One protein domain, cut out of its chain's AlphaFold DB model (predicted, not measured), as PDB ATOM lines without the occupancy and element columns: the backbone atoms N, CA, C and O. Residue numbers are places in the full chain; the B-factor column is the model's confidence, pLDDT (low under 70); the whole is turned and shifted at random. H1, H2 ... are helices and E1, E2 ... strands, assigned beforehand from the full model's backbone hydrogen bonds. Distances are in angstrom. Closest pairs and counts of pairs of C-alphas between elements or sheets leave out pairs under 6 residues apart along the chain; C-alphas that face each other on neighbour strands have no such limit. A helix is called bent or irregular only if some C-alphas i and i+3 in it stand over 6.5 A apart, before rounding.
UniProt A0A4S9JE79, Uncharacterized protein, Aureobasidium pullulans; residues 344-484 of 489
ATOM      1  N   HIS A 344     -17.207  16.667 -38.688       95.50
ATOM      2  CA  HIS A 344     -18.216  16.392 -37.664       95.50
ATOM      3  C   HIS A 344     -19.412  17.331 -37.816       95.50
ATOM      4  O   HIS A 344     -19.243  18.521 -38.072       95.50
ATOM      5  N   MET A 345     -20.631  16.833 -37.606       95.56
ATOM      6  CA  MET A 345     -21.847  17.644 -37.750       95.56
ATOM      7  C   MET A 345     -21.860  18.881 -36.830       95.56
ATOM      8  O   MET A 345     -22.415  19.913 -37.209       95.56
ATOM      9  N   THR A 346     -21.174  18.831 -35.683       93.69
ATOM     10  CA  THR A 346     -20.881  19.989 -34.813       93.69
ATOM     11  C   THR A 346     -20.365  21.216 -35.589       93.69
ATOM     12  O   THR A 346     -20.732  22.356 -35.289       93.69
ATOM     13  N   ASP A 347     -19.579  20.981 -36.643       93.62
ATOM     14  CA  ASP A 347     -18.882  22.001 -37.430       93.62
ATOM     15  C   ASP A 347     -19.589  22.319 -38.757       93.62
ATOM     16  O   ASP A 347     -19.000  22.923 -39.654       93.62
ATOM     17  N   VAL A 348     -20.868  21.948 -38.908       94.19
ATOM     18  CA  VAL A 348     -21.622  22.138 -40.164       94.19
ATOM     19  C   VAL A 348     -21.621  23.583 -40.660       94.19
ATOM     20  O   VAL A 348     -21.483  23.831 -41.855       94.19
ATOM     21  N   HIS A 349     -21.691  24.540 -39.738       92.06
ATOM     22  CA  HIS A 349     -21.670  25.967 -40.042       92.06
ATOM     23  C   HIS A 349     -20.331  26.486 -40.580       92.06
ATOM     24  O   HIS A 349     -20.306  27.548 -41.195       92.06
ATOM     25  N   GLU A 350     -19.234  25.763 -40.352       92.75
ATOM     26  CA  GLU A 350     -17.914  26.115 -40.884       92.75
ATOM     27  C   GLU A 350     -17.696  25.556 -42.298       92.75
ATOM     28  O   GLU A 350     -16.871  26.080 -43.046       92.75
ATOM     29  N   HIS A 351     -18.427  24.500 -42.670       93.81
ATOM     30  CA  HIS A 351     -18.140  23.706 -43.867       93.81
ATOM     31  C   HIS A 351     -19.231  23.766 -44.938       93.81
ATOM     32  O   HIS A 351     -18.929  23.549 -46.112       93.81
ATOM     33  N   LEU A 352     -20.484  24.049 -44.566       93.00
ATOM     34  CA  LEU A 352     -21.608  24.103 -45.498       93.00
ATOM     35  C   LEU A 352     -22.291  25.476 -45.509       93.00
ATOM     36  O   LEU A 352     -22.462  26.089 -44.451       93.00
ATOM     37  N   PRO A 353     -22.771  25.920 -46.685       92.12
ATOM     38  CA  PRO A 353     -23.711  27.027 -46.791       92.12
ATOM     39  C   PRO A 353     -24.976  26.810 -45.949       92.12
ATOM     40  O   PRO A 353     -25.430  25.676 -45.757       92.12
ATOM     41  N   TYR A 354     -25.558  27.913 -45.474       92.06
ATOM     42  CA  TYR A 354     -26.727  27.918 -44.590       92.06
ATOM     43  C   TYR A 354     -27.912  27.115 -45.153       92.06
ATOM     44  O   TYR A 354     -28.578  26.387 -44.417       92.06
ATOM     45  N   GLU A 355     -28.144  27.182 -46.465       92.25
ATOM     46  CA  GLU A 355     -29.221  26.479 -47.168       92.25
ATOM     47  C   GLU A 355     -29.159  24.948 -47.059       92.25
ATOM     48  O   GLU A 355     -30.114  24.267 -47.431       92.25
ATOM     49  N   HIS A 356     -28.049  24.386 -46.576       93.88
ATOM     50  CA  HIS A 356     -27.881  22.944 -46.406       93.88
ATOM     51  C   HIS A 356     -27.979  22.481 -44.954       93.88
ATOM     52  O   HIS A 356     -28.151  21.285 -44.728       93.88
ATOM     53  N   TRP A 357     -27.931  23.391 -43.977       94.38
ATOM     54  CA  TRP A 357     -27.903  23.017 -42.560       94.38
ATOM     55  C   TRP A 357     -29.138  22.219 -42.154       94.38
ATOM     56  O   TRP A 357     -28.998  21.175 -41.525       94.38
ATOM     57  N   GLN A 358     -30.328  22.671 -42.564       94.56
ATOM     58  CA  GLN A 358     -31.582  21.988 -42.244       94.56
ATOM     59  C   GLN A 358     -31.582  20.554 -42.778       94.56
ATOM     60  O   GLN A 358     -31.713  19.617 -42.003       94.56
ATOM     61  N   SER A 359     -31.329  20.381 -44.081       95.62
ATOM     62  CA  SER A 359     -31.319  19.052 -44.700       95.62
ATOM     63  C   SER A 359     -30.272  18.120 -44.092       95.62
ATOM     64  O   SER A 359     -30.506  16.925 -44.007       95.62
ATOM     65  N   THR A 360     -29.123  18.646 -43.654       96.69
ATOM     66  CA  THR A 360     -28.087  17.835 -43.003       96.69
ATOM     67  C   THR A 360     -28.523  17.358 -41.618       96.69
ATOM     68  O   THR A 360     -28.293  16.196 -41.293       96.69
ATOM     69  N   VAL A 361     -29.168  18.218 -40.822       96.44
ATOM     70  CA  VAL A 361     -29.709  17.835 -39.506       96.44
ATOM     71  C   VAL A 361     -30.848  16.825 -39.666       96.44
ATOM     72  O   VAL A 361     -30.845  15.806 -38.982       96.44
ATOM     73  N   ASP A 362     -31.758  17.052 -40.616       95.94
ATOM     74  CA  ASP A 362     -32.862  16.129 -40.900       95.94
ATOM     75  C   ASP A 362     -32.330  14.749 -41.330       95.94
ATOM     76  O   ASP A 362     -32.771  13.724 -40.816       95.94
ATOM     77  N   SER A 363     -31.313  14.705 -42.204       96.94
ATOM     78  CA  SER A 363     -30.660  13.448 -42.597       96.94
ATOM     79  C   SER A 363     -29.944  12.746 -41.439       96.94
ATOM     80  O   SER A 363     -29.896  11.519 -41.420       96.94
ATOM     81  N   ALA A 364     -29.382  13.480 -40.475       97.69
ATOM     82  CA  ALA A 364     -28.770  12.875 -39.290       97.69
ATOM     83  C   ALA A 364     -29.817  12.205 -38.388       97.69
ATOM     84  O   ALA A 364     -29.592  11.094 -37.911       97.69
ATOM     85  N   ILE A 365     -30.976  12.848 -38.212       97.31
ATOM     86  CA  ILE A 365     -32.115  12.287 -37.474       97.31
ATOM     87  C   ILE A 365     -32.659  11.043 -38.189       97.31
ATOM     88  O   ILE A 365     -32.891  10.021 -37.550       97.31
ATOM     89  N   GLU A 366     -32.779  11.077 -39.517       97.38
ATOM     90  CA  GLU A 366     -33.200   9.909 -40.300       97.38
ATOM     91  C   GLU A 366     -32.221   8.729 -40.150       97.38
ATOM     92  O   GLU A 366     -32.637   7.584 -39.962       97.38
ATOM     93  N   VAL A 367     -30.910   8.997 -40.186       98.12
ATOM     94  CA  VAL A 367     -29.869   7.989 -39.920       98.12
ATOM     95  C   VAL A 367     -30.016   7.405 -38.515       98.12
ATOM     96  O   VAL A 367     -29.980   6.183 -38.367       98.12
ATOM     97  N   LEU A 368     -30.229   8.247 -37.502       97.88
ATOM     98  CA  LEU A 368     -30.464   7.808 -36.130       97.88
ATOM     99  C   LEU A 368     -31.690   6.890 -36.032       97.88
ATOM    100  O   LEU A 368     -31.600   5.814 -35.447       97.88
ATOM    101  N   HIS A 369     -32.814   7.254 -36.651       97.50
ATOM    102  CA  HIS A 369     -34.026   6.426 -36.636       97.50
ATOM    103  C   HIS A 369     -33.801   5.053 -37.269       97.50
ATOM    104  O   HIS A 369     -34.284   4.049 -36.745       97.50
ATOM    105  N   ARG A 370     -33.032   4.982 -38.364       97.94
ATOM    106  CA  ARG A 370     -32.653   3.704 -38.990       97.94
ATOM    107  C   ARG A 370     -31.826   2.830 -38.046       97.94
ATOM    108  O   ARG A 370     -32.041   1.626 -38.009       97.94
ATOM    109  N   ILE A 371     -30.918   3.428 -37.277       97.81
ATOM    110  CA  ILE A 371     -30.092   2.722 -36.285       97.81
ATOM    111  C   ILE A 371     -30.949   2.243 -35.106       97.81
ATOM    112  O   ILE A 371     -30.854   1.086 -34.703       97.81
ATOM    113  N   GLN A 372     -31.848   3.087 -34.603       96.25
ATOM    114  CA  GLN A 372     -32.783   2.714 -33.541       96.25
ATOM    115  C   GLN A 372     -33.719   1.575 -33.966       96.25
ATOM    116  O   GLN A 372     -34.046   0.710 -33.153       96.25
ATOM    117  N   ALA A 373     -34.109   1.522 -35.245       96.25
ATOM    118  CA  ALA A 373     -34.893   0.421 -35.802       96.25
ATOM    119  C   ALA A 373     -34.140  -0.926 -35.794       96.25
ATOM    120  O   ALA A 373     -34.783  -1.974 -35.764       96.25
ATOM    121  N   CYS A 374     -32.803  -0.917 -35.747       97.12
ATOM    122  CA  CYS A 374     -31.976  -2.110 -35.521       97.12
ATOM    123  C   CYS A 374     -31.930  -2.549 -34.041       97.12
ATOM    124  O   CYS A 374     -31.213  -3.492 -33.707       97.12
ATOM    125  N   GLY A 375     -32.676  -1.881 -33.150       96.81
ATOM    126  CA  GLY A 375     -32.701  -2.182 -31.718       96.81
ATOM    127  C   GLY A 375     -31.464  -1.685 -30.974       96.81
ATOM    128  O   GLY A 375     -31.039  -2.332 -30.024       96.81
ATOM    129  N   ILE A 376     -30.870  -0.575 -31.420       97.25
ATOM    130  CA  ILE A 376     -29.673   0.026 -30.820       97.25
ATOM    131  C   ILE A 376     -30.044   1.360 -30.178       97.25
ATOM    132  O   ILE A 376     -30.727   2.175 -30.796       97.25
ATOM    133  N   LEU A 377     -29.557   1.583 -28.959       96.12
ATOM    134  CA  LEU A 377     -29.630   2.857 -28.247       96.12
ATOM    135  C   LEU A 377     -28.211   3.311 -27.908       96.12
ATOM    136  O   LEU A 377     -27.481   2.596 -27.228       96.12
ATOM    137  N   ASN A 378     -27.802   4.485 -28.374       95.06
ATOM    138  CA  ASN A 378     -26.481   5.039 -28.116       95.06
ATOM    139  C   ASN A 378     -26.492   5.959 -26.887       95.06
ATOM    140  O   ASN A 378     -27.087   7.037 -26.884       95.06
ATOM    141  N   ARG A 379     -25.789   5.524 -25.835       91.38
ATOM    142  CA  ARG A 379     -25.712   6.214 -24.540       91.38
ATOM    143  C   ARG A 379     -24.770   7.425 -24.561       91.38
ATOM    144  O   ARG A 379     -24.843   8.257 -23.661       91.38
ATOM    145  N   ASP A 380     -23.914   7.540 -25.577       89.69
ATOM    146  CA  ASP A 380     -22.972   8.652 -25.778       89.69
ATOM    147  C   ASP A 380     -23.233   9.390 -27.105       89.69
ATOM    148  O   ASP A 380     -22.321   9.888 -27.774       89.69
ATOM    149  N   ILE A 381     -24.501   9.454 -27.526       91.62
ATOM    150  CA  ILE A 381     -24.869  10.188 -28.732       91.62
ATOM    151  C   ILE A 381     -24.672  11.692 -28.547       91.62
ATOM    152  O   ILE A 381     -25.104  12.309 -27.573       91.62
ATOM    153  N   ASN A 382     -24.015  12.308 -29.522       90.25
ATOM    154  CA  ASN A 382     -23.809  13.746 -29.572       90.25
ATOM    155  C   ASN A 382     -23.561  14.182 -31.030       90.25
ATOM    156  O   ASN A 382     -23.500  13.372 -31.956       90.25
ATOM    157  N   THR A 383     -23.381  15.483 -31.259       91.31
ATOM    158  CA  THR A 383     -23.219  16.024 -32.618       91.31
ATOM    159  C   THR A 383     -21.887  15.658 -33.285       91.31
ATOM    160  O   THR A 383     -21.789  15.749 -34.508       91.31
ATOM    161  N   ARG A 384     -20.870  15.201 -32.534       92.38
ATOM    162  CA  ARG A 384     -19.616  14.685 -33.115       92.38
ATOM    163  C   ARG A 384     -19.709  13.208 -33.503       92.38
ATOM    164  O   ARG A 384     -18.918  12.771 -34.333       92.38
ATOM    165  N   SER A 385     -20.711  12.475 -33.021       94.81
ATOM    166  CA  SER A 385     -20.991  11.098 -33.451       94.81
ATOM    167  C   SER A 385     -21.455  11.004 -34.912       94.81
ATOM    168  O   SER A 385     -21.645   9.906 -35.416       94.81
ATOM    169  N   PHE A 386     -21.626  12.125 -35.622       97.69
ATOM    170  CA  PHE A 386     -22.020  12.159 -37.031       97.69
ATOM    171  C   PHE A 386     -20.925  12.788 -37.891       97.69
ATOM    172  O   PHE A 386     -20.466  13.899 -37.612       97.69
ATOM    173  N   ILE A 387     -20.553  12.106 -38.973       97.50
ATOM    174  CA  ILE A 387     -19.657  12.615 -40.012       97.50
ATOM    175  C   ILE A 387     -20.480  12.965 -41.251       97.50
ATOM    176  O   ILE A 387     -21.243  12.147 -41.766       97.50
ATOM    177  N   VAL A 388     -20.284  14.181 -41.757       97.62
ATOM    178  CA  VAL A 388     -20.932  14.694 -42.963       97.62
ATOM    179  C   VAL A 388     -19.910  14.766 -44.089       97.62
ATOM    180  O   VAL A 388     -18.871  15.419 -43.974       97.62
ATOM    181  N   ASN A 389     -20.211  14.120 -45.213       95.62
ATOM    182  CA  ASN A 389     -19.385  14.241 -46.405       95.62
ATOM    183  C   ASN A 389     -19.634  15.604 -47.089       95.62
ATOM    184  O   ASN A 389     -20.770  15.880 -47.470       95.62
ATOM    185  N   PRO A 390     -18.615  16.447 -47.327       91.94
ATOM    186  CA  PRO A 390     -18.819  17.806 -47.839       91.94
ATOM    187  C   PRO A 390     -19.373  17.859 -49.268       91.94
ATOM    188  O   PRO A 390     -20.035  18.826 -49.632       91.94
ATOM    189  N   LEU A 391     -19.117  16.833 -50.086       89.81
ATOM    190  CA  LEU A 391     -19.513  16.817 -51.498       89.81
ATOM    191  C   LEU A 391     -20.905  16.218 -51.690       89.81
ATOM    192  O   LEU A 391     -21.753  16.780 -52.378       89.81
ATOM    193  N   THR A 392     -21.137  15.056 -51.086       92.31
ATOM    194  CA  THR A 392     -22.397  14.316 -51.229       92.31
ATOM    195  C   THR A 392     -23.436  14.731 -50.192       92.31
ATOM    196  O   THR A 392     -24.621  14.484 -50.402       92.31
ATOM    197  N   ARG A 393     -23.008  15.373 -49.093       92.00
ATOM    198  CA  ARG A 393     -23.804  15.686 -47.888       92.00
ATOM    199  C   ARG A 393     -24.381  14.454 -47.194       92.00
ATOM    200  O   ARG A 393     -25.218  14.587 -46.310       92.00
ATOM    201  N   LYS A 394     -23.912  13.262 -47.572       95.12
ATOM    202  CA  LYS A 394     -24.267  12.012 -46.915       95.12
ATOM    203  C   LYS A 394     -23.771  12.050 -45.474       95.12
ATOM    204  O   LYS A 394     -22.608  12.384 -45.233       95.12
ATOM    205  N   VAL A 395     -24.668  11.716 -44.557       97.69
ATOM    206  CA  VAL A 395     -24.399  11.638 -43.125       97.69
ATOM    207  C   VAL A 395     -24.189  10.177 -42.759       97.69
ATOM    208  O   VAL A 395     -24.938   9.311 -43.206       97.69
ATOM    209  N   MET A 396     -23.161   9.908 -41.965       98.25
ATOM    210  CA  MET A 396     -22.958   8.614 -41.327       98.25
ATOM    211  C   MET A 396     -22.750   8.816 -39.835       98.25
ATOM    212  O   MET A 396     -22.084   9.771 -39.432       98.25
ATOM    213  N   MET A 397     -23.288   7.909 -39.030       98.12
ATOM    214  CA  MET A 397     -23.057   7.885 -37.591       98.12
ATOM    215  C   MET A 397     -21.894   6.941 -37.250       98.12
ATOM    216  O   MET A 397     -21.662   5.941 -37.930       98.12
ATOM    217  N   ILE A 398     -21.126   7.304 -36.228       96.25
ATOM    218  CA  ILE A 398     -19.959   6.591 -35.708       96.25
ATOM    219  C   ILE A 398     -20.065   6.450 -34.182       96.25
ATOM    220  O   ILE A 398     -20.969   7.009 -33.566       96.25
ATOM    221  N   ASP A 399     -19.089   5.754 -33.594       92.00
ATOM    222  CA  ASP A 399     -18.898   5.575 -32.151       92.00
ATOM    223  C   ASP A 399     -20.023   4.799 -31.450       92.00
ATOM    224  O   ASP A 399     -20.920   5.367 -30.830       92.00
ATOM    225  N   TYR A 400     -19.910   3.465 -31.485       95.25
ATOM    226  CA  TYR A 400     -20.866   2.537 -30.863       95.25
ATOM    227  C   TYR A 400     -20.289   1.796 -29.645       95.25
ATOM    228  O   TYR A 400     -20.791   0.747 -29.256       95.25
ATOM    229  N   GLY A 401     -19.229   2.331 -29.030       91.06
ATOM    230  CA  GLY A 401     -18.588   1.732 -27.850       91.06
ATOM    231  C   GLY A 401     -19.447   1.756 -26.583       91.06
ATOM    232  O   GLY A 401     -19.194   0.982 -25.664       91.06
ATOM    233  N   LEU A 402     -20.462   2.626 -26.537       92.19
ATOM    234  CA  LEU A 402     -21.392   2.787 -25.419       92.19
ATOM    235  C   LEU A 402     -22.836   2.730 -25.930       92.19
ATOM    236  O   LEU A 402     -23.536   3.741 -25.974       92.19
ATOM    237  N   VAL A 403     -23.276   1.541 -26.335       95.12
ATOM    238  CA  VAL A 403     -24.666   1.295 -26.742       95.12
ATOM    239  C   VAL A 403     -25.341   0.262 -25.843       95.12
ATOM    240  O   VAL A 403     -24.667  -0.578 -25.250       95.12
ATOM    241  N   GLY A 404     -26.667   0.336 -25.753       93.88
ATOM    242  CA  GLY A 404     -27.533  -0.729 -25.251       93.88
ATOM    243  C   GLY A 404     -28.323  -1.370 -26.395       93.88
ATOM    244  O   GLY A 404     -28.538  -0.739 -27.437       93.88
ATOM    245  N   PHE A 405     -28.761  -2.613 -26.195       95.81
ATOM    246  CA  PHE A 405     -29.523  -3.367 -27.187       95.81
ATOM    247  C   PHE A 405     -30.942  -3.646 -26.698       95.81
ATOM    248  O   PHE A 405     -31.157  -3.976 -25.536       95.81
ATOM    249  N   ARG A 406     -31.911  -3.576 -27.613       95.50
ATOM    250  CA  ARG A 406     -33.324  -3.883 -27.338       95.50
ATOM    251  C   ARG A 406     -33.525  -5.286 -26.776       95.50
ATOM    252  O   ARG A 406     -34.382  -5.486 -25.929       95.50
ATOM    253  N   GLU A 407     -32.751  -6.252 -27.261       93.56
ATOM    254  CA  GLU A 407     -32.827  -7.650 -26.819       93.56
ATOM    255  C   GLU A 407     -32.355  -7.876 -25.376       93.56
ATOM    256  O   GLU A 407     -32.678  -8.913 -24.805       93.56
ATOM    257  N   ASP A 408     -31.635  -6.913 -24.793       91.19
ATOM    258  CA  ASP A 408     -31.200  -6.964 -23.395       91.19
ATOM    259  C   ASP A 408     -32.273  -6.381 -22.444       91.19
ATOM    260  O   ASP A 408     -32.128  -6.451 -21.224       91.19
ATOM    261  N   CYS A 409     -33.359  -5.803 -22.977       90.69
ATOM    262  CA  CYS A 409     -34.492  -5.320 -22.189       90.69
ATOM    263  C   CYS A 409     -35.525  -6.429 -21.950       90.69
ATOM    264  O   CYS A 409     -35.803  -7.241 -22.830       90.69
ATOM    265  N   GLU A 410     -36.136  -6.427 -20.761       88.50
ATOM    266  CA  GLU A 410     -37.145  -7.427 -20.376       88.50
ATOM    267  C   GLU A 410     -38.391  -7.375 -21.272       88.50
ATOM    268  O   GLU A 410     -38.944  -8.416 -21.638       88.50
ATOM    269  N   ASP A 411     -38.822  -6.166 -21.635       91.69
ATOM    270  CA  ASP A 411     -39.978  -5.923 -22.485       91.69
ATOM    271  C   ASP A 411     -39.881  -4.582 -23.242       91.69
ATOM    272  O   ASP A 411     -38.949  -3.788 -23.073       91.69
ATOM    273  N   GLU A 412     -40.871  -4.340 -24.108       91.19
ATOM    274  CA  GLU A 412     -40.980  -3.111 -24.902       91.19
ATOM    275  C   GLU A 412     -41.200  -1.861 -24.048       91.19
ATOM    276  O   GLU A 412     -40.779  -0.782 -24.449       91.19
ATOM    277  N   GLN A 413     -41.833  -1.981 -22.879       91.12
ATOM    278  CA  GLN A 413     -42.079  -0.836 -22.008       91.12
ATOM    279  C   GLN A 413     -40.766  -0.342 -21.393       91.12
ATOM    280  O   GLN A 413     -40.516   0.864 -21.378       91.12
ATOM    281  N   ILE A 414     -39.902  -1.254 -20.940       91.12
ATOM    282  CA  ILE A 414     -38.553  -0.922 -20.474       91.12
ATOM    283  C   ILE A 414     -37.723  -0.333 -21.614       91.12
ATOM    284  O   ILE A 414     -37.045   0.675 -21.405       91.12
ATOM    285  N   TRP A 415     -37.801  -0.907 -22.819       93.62
ATOM    286  CA  TRP A 415     -37.108  -0.371 -23.993       93.62
ATOM    287  C   TRP A 415     -37.555   1.060 -24.333       93.62
ATOM    288  O   TRP A 415     -36.720   1.953 -24.482       93.62
ATOM    289  N   ASP A 416     -38.860   1.317 -24.386       93.56
ATOM    290  CA  ASP A 416     -39.396   2.655 -24.636       93.56
ATOM    291  C   ASP A 416     -38.994   3.637 -23.522       93.56
ATOM    292  O   ASP A 416     -38.602   4.771 -23.804       93.56
ATOM    293  N   MET A 417     -39.017   3.202 -22.258       91.06
ATOM    294  CA  MET A 417     -38.591   4.016 -21.119       91.06
ATOM    295  C   MET A 417     -37.114   4.419 -21.232       91.06
ATOM    296  O   MET A 417     -36.785   5.590 -21.032       91.06
ATOM    297  N   VAL A 418     -36.206   3.490 -21.560       91.56
ATOM    298  CA  VAL A 418     -34.779   3.836 -21.714       91.56
ATOM    299  C   VAL A 418     -34.551   4.763 -22.906       91.56
ATOM    300  O   VAL A 418     -33.725   5.671 -22.820       91.56
ATOM    301  N   GLN A 419     -35.325   4.610 -23.981       93.31
ATOM    302  CA  GLN A 419     -35.281   5.515 -25.130       93.31
ATOM    303  C   GLN A 419     -35.780   6.916 -24.787       93.31
ATOM    304  O   GLN A 419     -35.149   7.898 -25.181       93.31
ATOM    305  N   ALA A 420     -36.865   7.015 -24.017       92.06
ATOM    306  CA  ALA A 420     -37.385   8.284 -23.524       92.06
ATOM    307  C   ALA A 420     -36.373   8.992 -22.613       92.06
ATOM    308  O   ALA A 420     -36.143  10.189 -22.763       92.06
ATOM    309  N   ASN A 421     -35.727   8.247 -21.710       90.50
ATOM    310  CA  ASN A 421     -34.723   8.790 -20.794       90.50
ATOM    311  C   ASN A 421     -33.456   9.270 -21.515       90.50
ATOM    312  O   ASN A 421     -32.853  10.258 -21.097       90.50
ATOM    313  N   GLN A 422     -33.045   8.573 -22.577       92.06
ATOM    314  CA  GLN A 422     -31.858   8.942 -23.345       92.06
ATOM    315  C   GLN A 422     -32.108  10.134 -24.285       92.06
ATOM    316  O   GLN A 422     -31.187  10.918 -24.508       92.06
ATOM    317  N   ASP A 423     -33.320  10.258 -24.845       93.62
ATOM    318  CA  ASP A 423     -33.723  11.290 -25.819       93.62
ATOM    319  C   ASP A 423     -32.680  11.512 -26.936       93.62
ATOM    320  O   ASP A 423     -32.203  12.623 -27.186       93.62
ATOM    321  N   GLU A 424     -32.295  10.426 -27.620       95.06
ATOM    322  CA  GLU A 424     -31.258  10.466 -28.663       95.06
ATOM    323  C   GLU A 424     -31.594  11.464 -29.786       95.06
ATOM    324  O   GLU A 424     -30.713  12.147 -30.313       95.06
ATOM    325  N   GLU A 425     -32.878  11.576 -30.147       95.19
ATOM    326  CA  GLU A 425     -33.332  12.506 -31.181       95.19
ATOM    327  C   GLU A 425     -33.190  13.959 -30.720       95.19
ATOM    328  O   GLU A 425     -32.656  14.787 -31.461       95.19
ATOM    329  N   GLY A 426     -33.591  14.272 -29.483       93.06
ATOM    330  CA  GLY A 426     -33.382  15.587 -28.889       93.06
ATOM    331  C   GLY A 426     -31.900  15.940 -28.759       93.06
ATOM    332  O   GLY A 426     -31.509  17.060 -29.111       93.06
ATOM    333  N   ALA A 427     -31.053  14.985 -28.365       93.44
ATOM    334  CA  ALA A 427     -29.600  15.153 -28.276       93.44
ATOM    335  C   ALA A 427     -28.948  15.538 -29.619       93.44
ATOM    336  O   ALA A 427     -27.895  16.180 -29.640       93.44
ATOM    337  N   VAL A 428     -29.591  15.213 -30.743       94.50
ATOM    338  CA  VAL A 428     -29.191  15.670 -32.078       94.50
ATOM    339  C   VAL A 428     -29.918  16.959 -32.457       94.50
ATOM    340  O   VAL A 428     -29.294  18.006 -32.634       94.50
ATOM    341  N   GLY A 429     -31.243  16.909 -32.576       93.62
ATOM    342  CA  GLY A 429     -32.057  17.975 -33.147       93.62
ATOM    343  C   GLY A 429     -32.083  19.252 -32.307       93.62
ATOM    344  O   GLY A 429     -31.821  20.343 -32.827       93.62
ATOM    345  N   GLN A 430     -32.334  19.141 -30.997       92.06
ATOM    346  CA  GLN A 430     -32.371  20.303 -30.099       92.06
ATOM    347  C   GLN A 430     -30.994  20.946 -29.965       92.06
ATOM    348  O   GLN A 430     -30.867  22.174 -30.018       92.06
ATOM    349  N   VAL A 431     -29.954  20.122 -29.822       92.50
ATOM    350  CA  VAL A 431     -28.577  20.598 -29.676       92.50
ATOM    351  C   VAL A 431     -28.130  21.315 -30.946       92.50
ATOM    352  O   VAL A 431     -27.648  22.445 -30.864       92.50
ATOM    353  N   MET A 432     -28.363  20.738 -32.130       93.62
ATOM    354  CA  MET A 432     -28.035  21.398 -33.397       93.62
ATOM    355  C   MET A 432     -28.805  22.709 -33.579       93.62
ATOM    356  O   MET A 432     -28.213  23.712 -33.988       93.62
ATOM    357  N   ARG A 433     -30.090  22.758 -33.201       91.81
ATOM    358  CA  ARG A 433     -30.864  24.010 -33.192       91.81
ATOM    359  C   ARG A 433     -30.206  25.071 -32.319       91.81
ATOM    360  O   ARG A 433     -30.020  26.201 -32.770       91.81
ATOM    361  N   ALA A 434     -29.842  24.718 -31.087       90.50
ATOM    362  CA  ALA A 434     -29.197  25.636 -30.157       90.50
ATOM    363  C   ALA A 434     -27.827  26.110 -30.673       90.50
ATOM    364  O   ALA A 434     -27.536  27.306 -30.634       90.50
ATOM    365  N   MET A 435     -27.010  25.205 -31.219       89.75
ATOM    366  CA  MET A 435     -25.666  25.511 -31.726       89.75
ATOM    367  C   MET A 435     -25.661  26.412 -32.965       89.75
ATOM    368  O   MET A 435     -24.717  27.187 -33.156       89.75
ATOM    369  N   LEU A 436     -26.684  26.301 -33.814       90.25
ATOM    370  CA  LEU A 436     -26.809  27.056 -35.064       90.25
ATOM    371  C   LEU A 436     -27.661  28.324 -34.924       90.25
ATOM    372  O   LEU A 436     -27.743  29.123 -35.862       90.25
ATOM    373  N   LYS A 437     -28.284  28.541 -33.759       88.00
ATOM    374  CA  LYS A 437     -29.095  29.727 -33.478       88.00
ATOM    375  C   LYS A 437     -28.275  31.001 -33.696       88.00
ATOM    376  O   LYS A 437     -27.200  31.177 -33.132       88.00
ATOM    377  N   GLY A 438     -28.792  31.896 -34.538       80.62
ATOM    378  CA  GLY A 438     -28.160  33.184 -34.837       80.62
ATOM    379  C   GLY A 438     -26.902  33.115 -35.710       80.62
ATOM    380  O   GLY A 438     -26.343  34.167 -36.007       80.62
ATOM    381  N   LYS A 439     -26.466  31.921 -36.140       83.38
ATOM    382  CA  LYS A 439     -25.286  31.757 -37.004       83.38
ATOM    383  C   LYS A 439     -25.602  31.800 -38.499       83.38
ATOM    384  O   LYS A 439     -24.690  32.021 -39.287       83.38
ATOM    385  N   GLY A 440     -26.847  31.547 -38.896       75.75
ATOM    386  CA  GLY A 440     -27.239  31.516 -40.304       75.75
ATOM    387  C   GLY A 440     -27.529  32.895 -40.887       75.75
ATOM    388  O   GLY A 440     -27.599  33.906 -40.179       75.75
ATOM    389  N   ASP A 441     -27.747  32.925 -42.201       71.56
ATOM    390  CA  ASP A 441     -27.988  34.159 -42.945       71.56
ATOM    391  C   ASP A 441     -29.199  34.927 -42.401       71.56
ATOM    392  O   ASP A 441     -30.316  34.413 -42.269       71.56
ATOM    393  N   GLY A 442     -28.969  36.196 -42.059       70.06
ATOM    394  CA  GLY A 442     -29.982  37.049 -41.437       70.06
ATOM    395  C   GLY A 442     -30.360  36.635 -40.010       70.06
ATOM    396  O   GLY A 442     -31.467  36.943 -39.573       70.06
ATOM    397  N   GLY A 443     -29.480  35.925 -39.293       69.06
ATOM    398  CA  GLY A 443     -29.704  35.472 -37.915       69.06
ATOM    399  C   GLY A 443     -30.647  34.273 -37.801       69.06
ATOM    400  O   GLY A 443     -31.145  33.977 -36.712       69.06
ATOM    401  N   LYS A 444     -30.925  33.589 -38.916       76.25
ATOM    402  CA  LYS A 444     -31.780  32.399 -38.943       76.25
ATOM    403  C   LYS A 444     -31.009  31.169 -38.456       76.25
ATOM    404  O   LYS A 444     -29.809  31.057 -38.670       76.25
ATOM    405  N   GLY A 445     -31.703  30.260 -37.778       82.69
ATOM    406  CA  GLY A 445     -31.174  28.952 -37.382       82.69
ATOM    407  C   GLY A 445     -31.783  27.827 -38.215       82.69
ATOM    408  O   GLY A 445     -32.449  28.081 -39.223       82.69
ATOM    409  N   VAL A 446     -31.569  26.596 -37.756       90.19
ATOM    410  CA  VAL A 446     -32.363  25.431 -38.168       90.19
ATOM    411  C   VAL A 446     -33.627  25.337 -37.316       90.19
ATOM    412  O   VAL A 446     -33.711  25.936 -36.243       90.19
ATOM    413  N   VAL A 447     -34.606  24.591 -37.803       90.94
ATOM    414  CA  VAL A 447     -35.854  24.280 -37.116       90.94
ATOM    415  C   VAL A 447     -35.831  22.803 -36.752       90.94
ATOM    416  O   VAL A 447     -35.587  21.965 -37.612       90.94
ATOM    417  N   TYR A 448     -36.095  22.481 -35.488       90.44
ATOM    418  CA  TYR A 448     -36.241  21.098 -35.047       90.44
ATOM    419  C   TYR A 448     -37.705  20.811 -34.717       90.44
ATOM    420  O   TYR A 448     -38.327  21.534 -33.932       90.44
ATOM    421  N   LYS A 449     -38.227  19.758 -35.347       90.88
ATOM    422  CA  LYS A 449     -39.546  19.179 -35.111       90.88
ATOM    423  C   LYS A 449     -39.332  17.740 -34.647       90.88
ATOM    424  O   LYS A 449     -38.830  16.964 -35.459       90.88
ATOM    425  N   PRO A 450     -39.670  17.395 -33.393       91.88
ATOM    426  CA  PRO A 450     -39.567  16.017 -32.943       91.88
ATOM    427  C   PRO A 450     -40.452  15.101 -33.774       91.88
ATOM    428  O   PRO A 450     -41.540  15.491 -34.212       91.88
ATOM    429  N   SER A 451     -39.991  13.873 -33.950       93.25
ATOM    430  CA  SER A 451     -40.763  12.822 -34.576       93.25
ATOM    431  C   SER A 451     -42.008  12.487 -33.764       93.25
ATOM    432  O   SER A 451     -42.100  12.685 -32.551       93.25
ATOM    433  N   GLU A 452     -42.978  11.901 -34.453       92.94
ATOM    434  CA  GLU A 452     -44.171  11.334 -33.837       92.94
ATOM    435  C   GLU A 452     -43.826  10.349 -32.702       92.94
ATOM    436  O   GLU A 452     -44.493  10.312 -31.667       92.94
ATOM    437  N   ARG A 453     -42.743   9.586 -32.876       91.81
ATOM    438  CA  ARG A 453     -42.234   8.660 -31.867       91.81
ATOM    439  C   ARG A 453     -41.681   9.389 -30.645       91.81
ATOM    440  O   ARG A 453     -41.989   8.983 -29.530       91.81
ATOM    441  N   ALA A 454     -40.918  10.464 -30.837       92.00
ATOM    442  CA  ALA A 454     -40.413  11.275 -29.732       92.00
ATOM    443  C   ALA A 454     -41.560  11.856 -28.887       92.00
ATOM    444  O   ALA A 454     -41.495  11.821 -27.660       92.00
ATOM    445  N   TRP A 455     -42.647  12.311 -29.521       91.94
ATOM    446  CA  TRP A 455     -43.834  12.783 -28.798       91.94
ATOM    447  C   TRP A 455     -44.541  11.682 -28.005       91.94
ATOM    448  O   TRP A 455     -44.960  11.943 -26.880       91.94
ATOM    449  N   ARG A 456     -44.636  10.459 -28.542       92.25
ATOM    450  CA  ARG A 456     -45.195   9.316 -27.797       92.25
ATOM    451  C   ARG A 456     -44.365   8.960 -26.578       92.25
ATOM    452  O   ARG A 456     -44.895   8.865 -25.478       92.25
ATOM    453  N   LEU A 457     -43.051   8.838 -26.752       92.00
ATOM    454  CA  LEU A 457     -42.140   8.565 -25.641       92.00
ATOM    455  C   LEU A 457     -42.220   9.659 -24.564       92.00
ATOM    456  O   LEU A 457     -42.281   9.351 -23.373       92.00
ATOM    457  N   LEU A 458     -42.299  10.926 -24.982       89.25
ATOM    458  CA  LEU A 458     -42.466  12.054 -24.068       89.25
ATOM    459  C   LEU A 458     -43.804  12.009 -23.323       89.25
ATOM    460  O   LEU A 458     -43.830  12.290 -22.128       89.25
ATOM    461  N   TYR A 459     -44.902  11.653 -23.995       89.12
ATOM    462  CA  TYR A 459     -46.195  11.473 -23.342       89.12
ATOM    463  C   TYR A 459     -46.108  10.387 -22.271       89.12
ATOM    464  O   TYR A 459     -46.326  10.690 -21.101       89.12
ATOM    465  N   ARG A 460     -45.709   9.168 -22.655       90.06
ATOM    466  CA  ARG A 460     -45.695   7.980 -21.787       90.06
ATOM    467  C   ARG A 460     -44.814   8.133 -20.549       90.06
ATOM    468  O   ARG A 460     -45.209   7.701 -19.473       90.06
ATOM    469  N   PHE A 461     -43.622   8.717 -20.701       88.62
ATOM    470  CA  PHE A 461     -42.595   8.694 -19.648       88.62
ATOM    471  C   PHE A 461     -42.128  10.077 -19.180       88.62
ATOM    472  O   PHE A 461     -41.476  10.183 -18.144       88.62
ATOM    473  N   GLY A 462     -42.438  11.139 -19.924       76.62
ATOM    474  CA  GLY A 462     -41.982  12.501 -19.635       76.62
ATOM    475  C   GLY A 462     -43.070  13.453 -19.140       76.62
ATOM    476  O   GLY A 462     -42.745  14.568 -18.728       76.62
ATOM    477  N   SER A 463     -44.344  13.051 -19.173       73.94
ATOM    478  CA  SER A 463     -45.476  13.876 -18.747       73.94
ATOM    479  C   SER A 463     -46.144  13.313 -17.488       73.94
ATOM    480  O   SER A 463     -46.267  12.102 -17.335       73.94
ATOM    481  N   GLU A 464     -46.588  14.186 -16.574       70.38
ATOM    482  CA  GLU A 464     -47.334  13.777 -15.365       70.38
ATOM    483  C   GLU A 464     -48.685  13.117 -15.693       70.38
ATOM    484  O   GLU A 464     -49.228  12.379 -14.875       70.38
ATOM    485  N   GLU A 465     -49.219  13.391 -16.886       70.81
ATOM    486  CA  GLU A 465     -50.491  12.865 -17.399       70.81
ATOM    487  C   GLU A 465     -50.300  11.589 -18.244       70.81
ATOM    488  O   GLU A 465     -51.268  11.041 -18.757       70.81
ATOM    489  N   GLY A 466     -49.055  11.132 -18.397       73.56
ATOM    490  CA  GLY A 466     -48.666  10.033 -19.269       73.56
ATOM    491  C   GLY A 466     -49.123   8.661 -18.798       73.56
ATOM    492  O   GLY A 466     -49.032   8.328 -17.615       73.56
ATOM    493  N   GLU A 467     -49.535   7.822 -19.747       77.44
ATOM    494  CA  GLU A 467     -49.856   6.416 -19.500       77.44
ATOM    495  C   GLU A 467     -48.754   5.506 -20.050       77.44
ATOM    496  O   GLU A 467     -48.394   5.583 -21.223       77.44
ATOM    497  N   MET A 468     -48.225   4.605 -19.216       79.19
ATOM    498  CA  MET A 468     -47.062   3.785 -19.579       79.19
ATOM    499  C   MET A 468     -47.375   2.635 -20.555       79.19
ATOM    500  O   MET A 468     -46.443   2.063 -21.117       79.19
ATOM    501  N   GLU A 469     -48.643   2.240 -20.727       74.38
ATOM    502  CA  GLU A 469     -49.029   1.115 -21.602       74.38
ATOM    503  C   GLU A 469     -48.998   1.485 -23.098       74.38
ATOM    504  O   GLU A 469     -48.780   0.607 -23.934       74.38
ATOM    505  N   GLY A 470     -49.124   2.777 -23.438       80.25
ATOM    506  CA  GLY A 470     -49.122   3.270 -24.818       80.25
ATOM    507  C   GLY A 470     -50.318   2.811 -25.667       80.25
ATOM    508  O   GLY A 470     -51.093   1.940 -25.283       80.25
ATOM    509  N   GLY A 471     -50.476   3.398 -26.856       81.50
ATOM    510  CA  GLY A 471     -51.517   3.017 -27.818       81.50
ATOM    511  C   GLY A 471     -52.942   3.384 -27.394       81.50
ATOM    512  O   GLY A 471     -53.891   2.746 -27.853       81.50
ATOM    513  N   THR A 472     -53.086   4.372 -26.510       86.88
ATOM    514  CA  THR A 472     -54.374   4.870 -26.014       86.88
ATOM    515  C   THR A 472     -54.888   6.037 -26.857       86.88
ATOM    516  O   THR A 472     -54.127   6.672 -27.591       86.88
ATOM    517  N   GLU A 473     -56.195   6.314 -26.788       88.06
ATOM    518  CA  GLU A 473     -56.793   7.439 -27.524       88.06
ATOM    519  C   GLU A 473     -56.197   8.772 -27.040       88.06
ATOM    520  O   GLU A 473     -55.932   9.666 -27.840       88.06
ATOM    521  N   GLU A 474     -55.897   8.870 -25.744       88.56
ATOM    522  CA  GLU A 474     -55.262  10.019 -25.107       88.56
ATOM    523  C   GLU A 474     -53.841  10.270 -25.638       88.56
ATOM    524  O   GLU A 474     -53.459  11.421 -25.865       88.56
ATOM    525  N   GLU A 475     -53.064   9.211 -25.895       90.44
ATOM    526  CA  GLU A 475     -51.754   9.332 -26.542       90.44
ATOM    527  C   GLU A 475     -51.882   9.881 -27.971       90.44
ATOM    528  O   GLU A 475     -51.135  10.786 -28.360       90.44
ATOM    529  N   ASP A 476     -52.822   9.357 -28.759       91.19
ATOM    530  CA  ASP A 476     -53.052   9.815 -30.130       91.19
ATOM    531  C   ASP A 476     -53.523  11.280 -30.157       91.19
ATOM    532  O   ASP A 476     -53.041  12.074 -30.972       91.19
ATOM    533  N   GLU A 477     -54.402  11.679 -29.231       90.56
ATOM    534  CA  GLU A 477     -54.820  13.073 -29.049       90.56
ATOM    535  C   GLU A 477     -53.649  13.978 -28.648       90.56
ATOM    536  O   GLU A 477     -53.503  15.088 -29.179       90.56
ATOM    537  N   TYR A 478     -52.787  13.512 -27.739       88.56
ATOM    538  CA  TYR A 478     -51.579  14.232 -27.351       88.56
ATOM    539  C   TYR A 478     -50.668  14.451 -28.558       88.56
ATOM    540  O   TYR A 478     -50.221  15.575 -28.801       88.56
ATOM    541  N   VAL A 479     -50.409  13.415 -29.351       89.69
ATOM    542  CA  VAL A 479     -49.554  13.512 -30.537       89.69
ATOM    543  C   VAL A 479     -50.174  14.435 -31.577       89.69
ATOM    544  O   VAL A 479     -49.483  15.315 -32.080       89.69
ATOM    545  N   GLU A 480     -51.464  14.306 -31.879       90.25
ATOM    546  CA  GLU A 480     -52.146  15.163 -32.857       90.25
ATOM    547  C   GLU A 480     -52.058  16.646 -32.471       90.25
ATOM    548  O   GLU A 480     -51.864  17.512 -33.326       90.25
ATOM    549  N   LYS A 481     -52.125  16.939 -31.168       88.19
ATOM    550  CA  LYS A 481     -51.975  18.291 -30.622       88.19
ATOM    551  C   LYS A 481     -50.546  18.838 -30.733       88.19
ATOM    552  O   LYS A 481     -50.386  20.053 -30.860       88.19
ATOM    553  N   HIS A 482     -49.521  17.983 -30.676       86.44
ATOM    554  CA  HIS A 482     -48.112  18.398 -30.605       86.44
ATOM    555  C   HIS A 482     -47.288  18.105 -31.867       86.44
ATOM    556  O   HIS A 482     -46.200  18.655 -32.009       86.44
ATOM    557  N   LYS A 483     -47.777  17.317 -32.829       80.38
ATOM    558  CA  LYS A 483     -47.022  16.930 -34.038       80.38
ATOM    559  C   LYS A 483     -46.570  18.116 -34.894       80.38
ATOM    560  O   LYS A 483     -45.532  18.060 -35.547       80.38
ATOM    561  N   ASP A 484     -47.345  19.199 -34.878       81.62
ATOM    562  CA  ASP A 484     -47.032  20.438 -35.592       81.62
ATOM    563  C   ASP A 484     -46.261  21.437 -34.721       81.62
ATOM    564  O   ASP A 484     -45.881  22.512 -35.197       81.62
TER     565      ASP A 484
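This is residues 344 to 484 of the 489 residues of an uncharacterized protein of Aureobasidium pullulans (UniProt A0A4S9JE79). Two antiparallel helices, H2 and H4, lie side by side in the middle, with the small hairpin E2 and E3 packed on H2 and the short helix H1 near one end of the pair. H3 leads into H4, H5 crosses H3 at about a right angle, and H6 packs on H5 far from the middle; E1 and E4 make a second small two-stranded sheet near H3. The printed part has 141 residues with six named helices and four named strands, in the order H1 H2 E1 E2 E3 E4 H3 H4 H5 H6, mostly helix. Both sheets, E1 - E4 and E2 - E3, are antiparallel. The whole is compact, with a radius of gyration of the C-alphas of 16.1 A and spans of 44 by 35 by 20 A.

H1, residues 345 to 351, begins at C-alpha 345 (-21.847, 17.644, -37.750) and is irregular, with C-alphas 346 and 349 8.0 A apart. H2, residues 354 to 373, is 30.0 A long and also irregular, with C-alphas 355 and 358 7.1 A apart. The strands are E1, residues 376 to 378, E2, 386 to 388, E3, 395 to 397, and E4, 403 to 405. H3, residues 412 to 422, is 15.2 A long. H4, residues 424 to 436, is 18.3 A long and begins at C-alpha 424 (-31.258, 10.466, -28.663). H5, residues 452 to 462, is 14.4 A long. H6, residues 473 to 482, is 14.3 A long and ends at C-alpha 482 (-48.112, 18.398, -30.605).

H1 only just touches H4, with residues 432 to 436 of H4 alone; the closest C-alphas, of His 349 and Leu 436, are 7.2 A apart. H2 touches H4 with its residues 361 to 368 alone, closest at the C-alphas of Ile 365 and Glu 425, 6.4 A, at a shallow tilt of 11 degrees, opposite ways. The closest C-alphas of H2 and E3, of Ala 364 and Val 395, are 5.9 A apart. In the hairpin E2 and E3, N 387 and O 396 are 2.8 A apart, within hydrogen-bond range. Between E1 and E4, N 404 and O 377 are 2.8 A apart, also within range. H3 and H4 meet only through their link. H3 touches H5, about perpendicular at 89 degrees, closest at the C-alphas of Ala 420 and Leu 457, 5.2 A. H5 touches H6 at a steep tilt of 65 degrees, closest at the C-alphas of Trp 455 and Val 479, 6.0 A. H6 and H4 are apart. Every O i to N i+4 pair is within hydrogen-bond range in H3, H5 and H6; the counts are 14 of 16 in H2, 8 of 9 in H4 and 1 of 3 in H1, where 3 of 4 O i to N i+3 pairs are within range.

The C-alphas of Glu 410 and Gly 442, the two farthest apart, are 49.7 A apart. The printed part has no cut. The link H4 to H5, residues 437 to 451, is long. The mean pLDDT of the printed part is 90.7, and residue 443 is under 70.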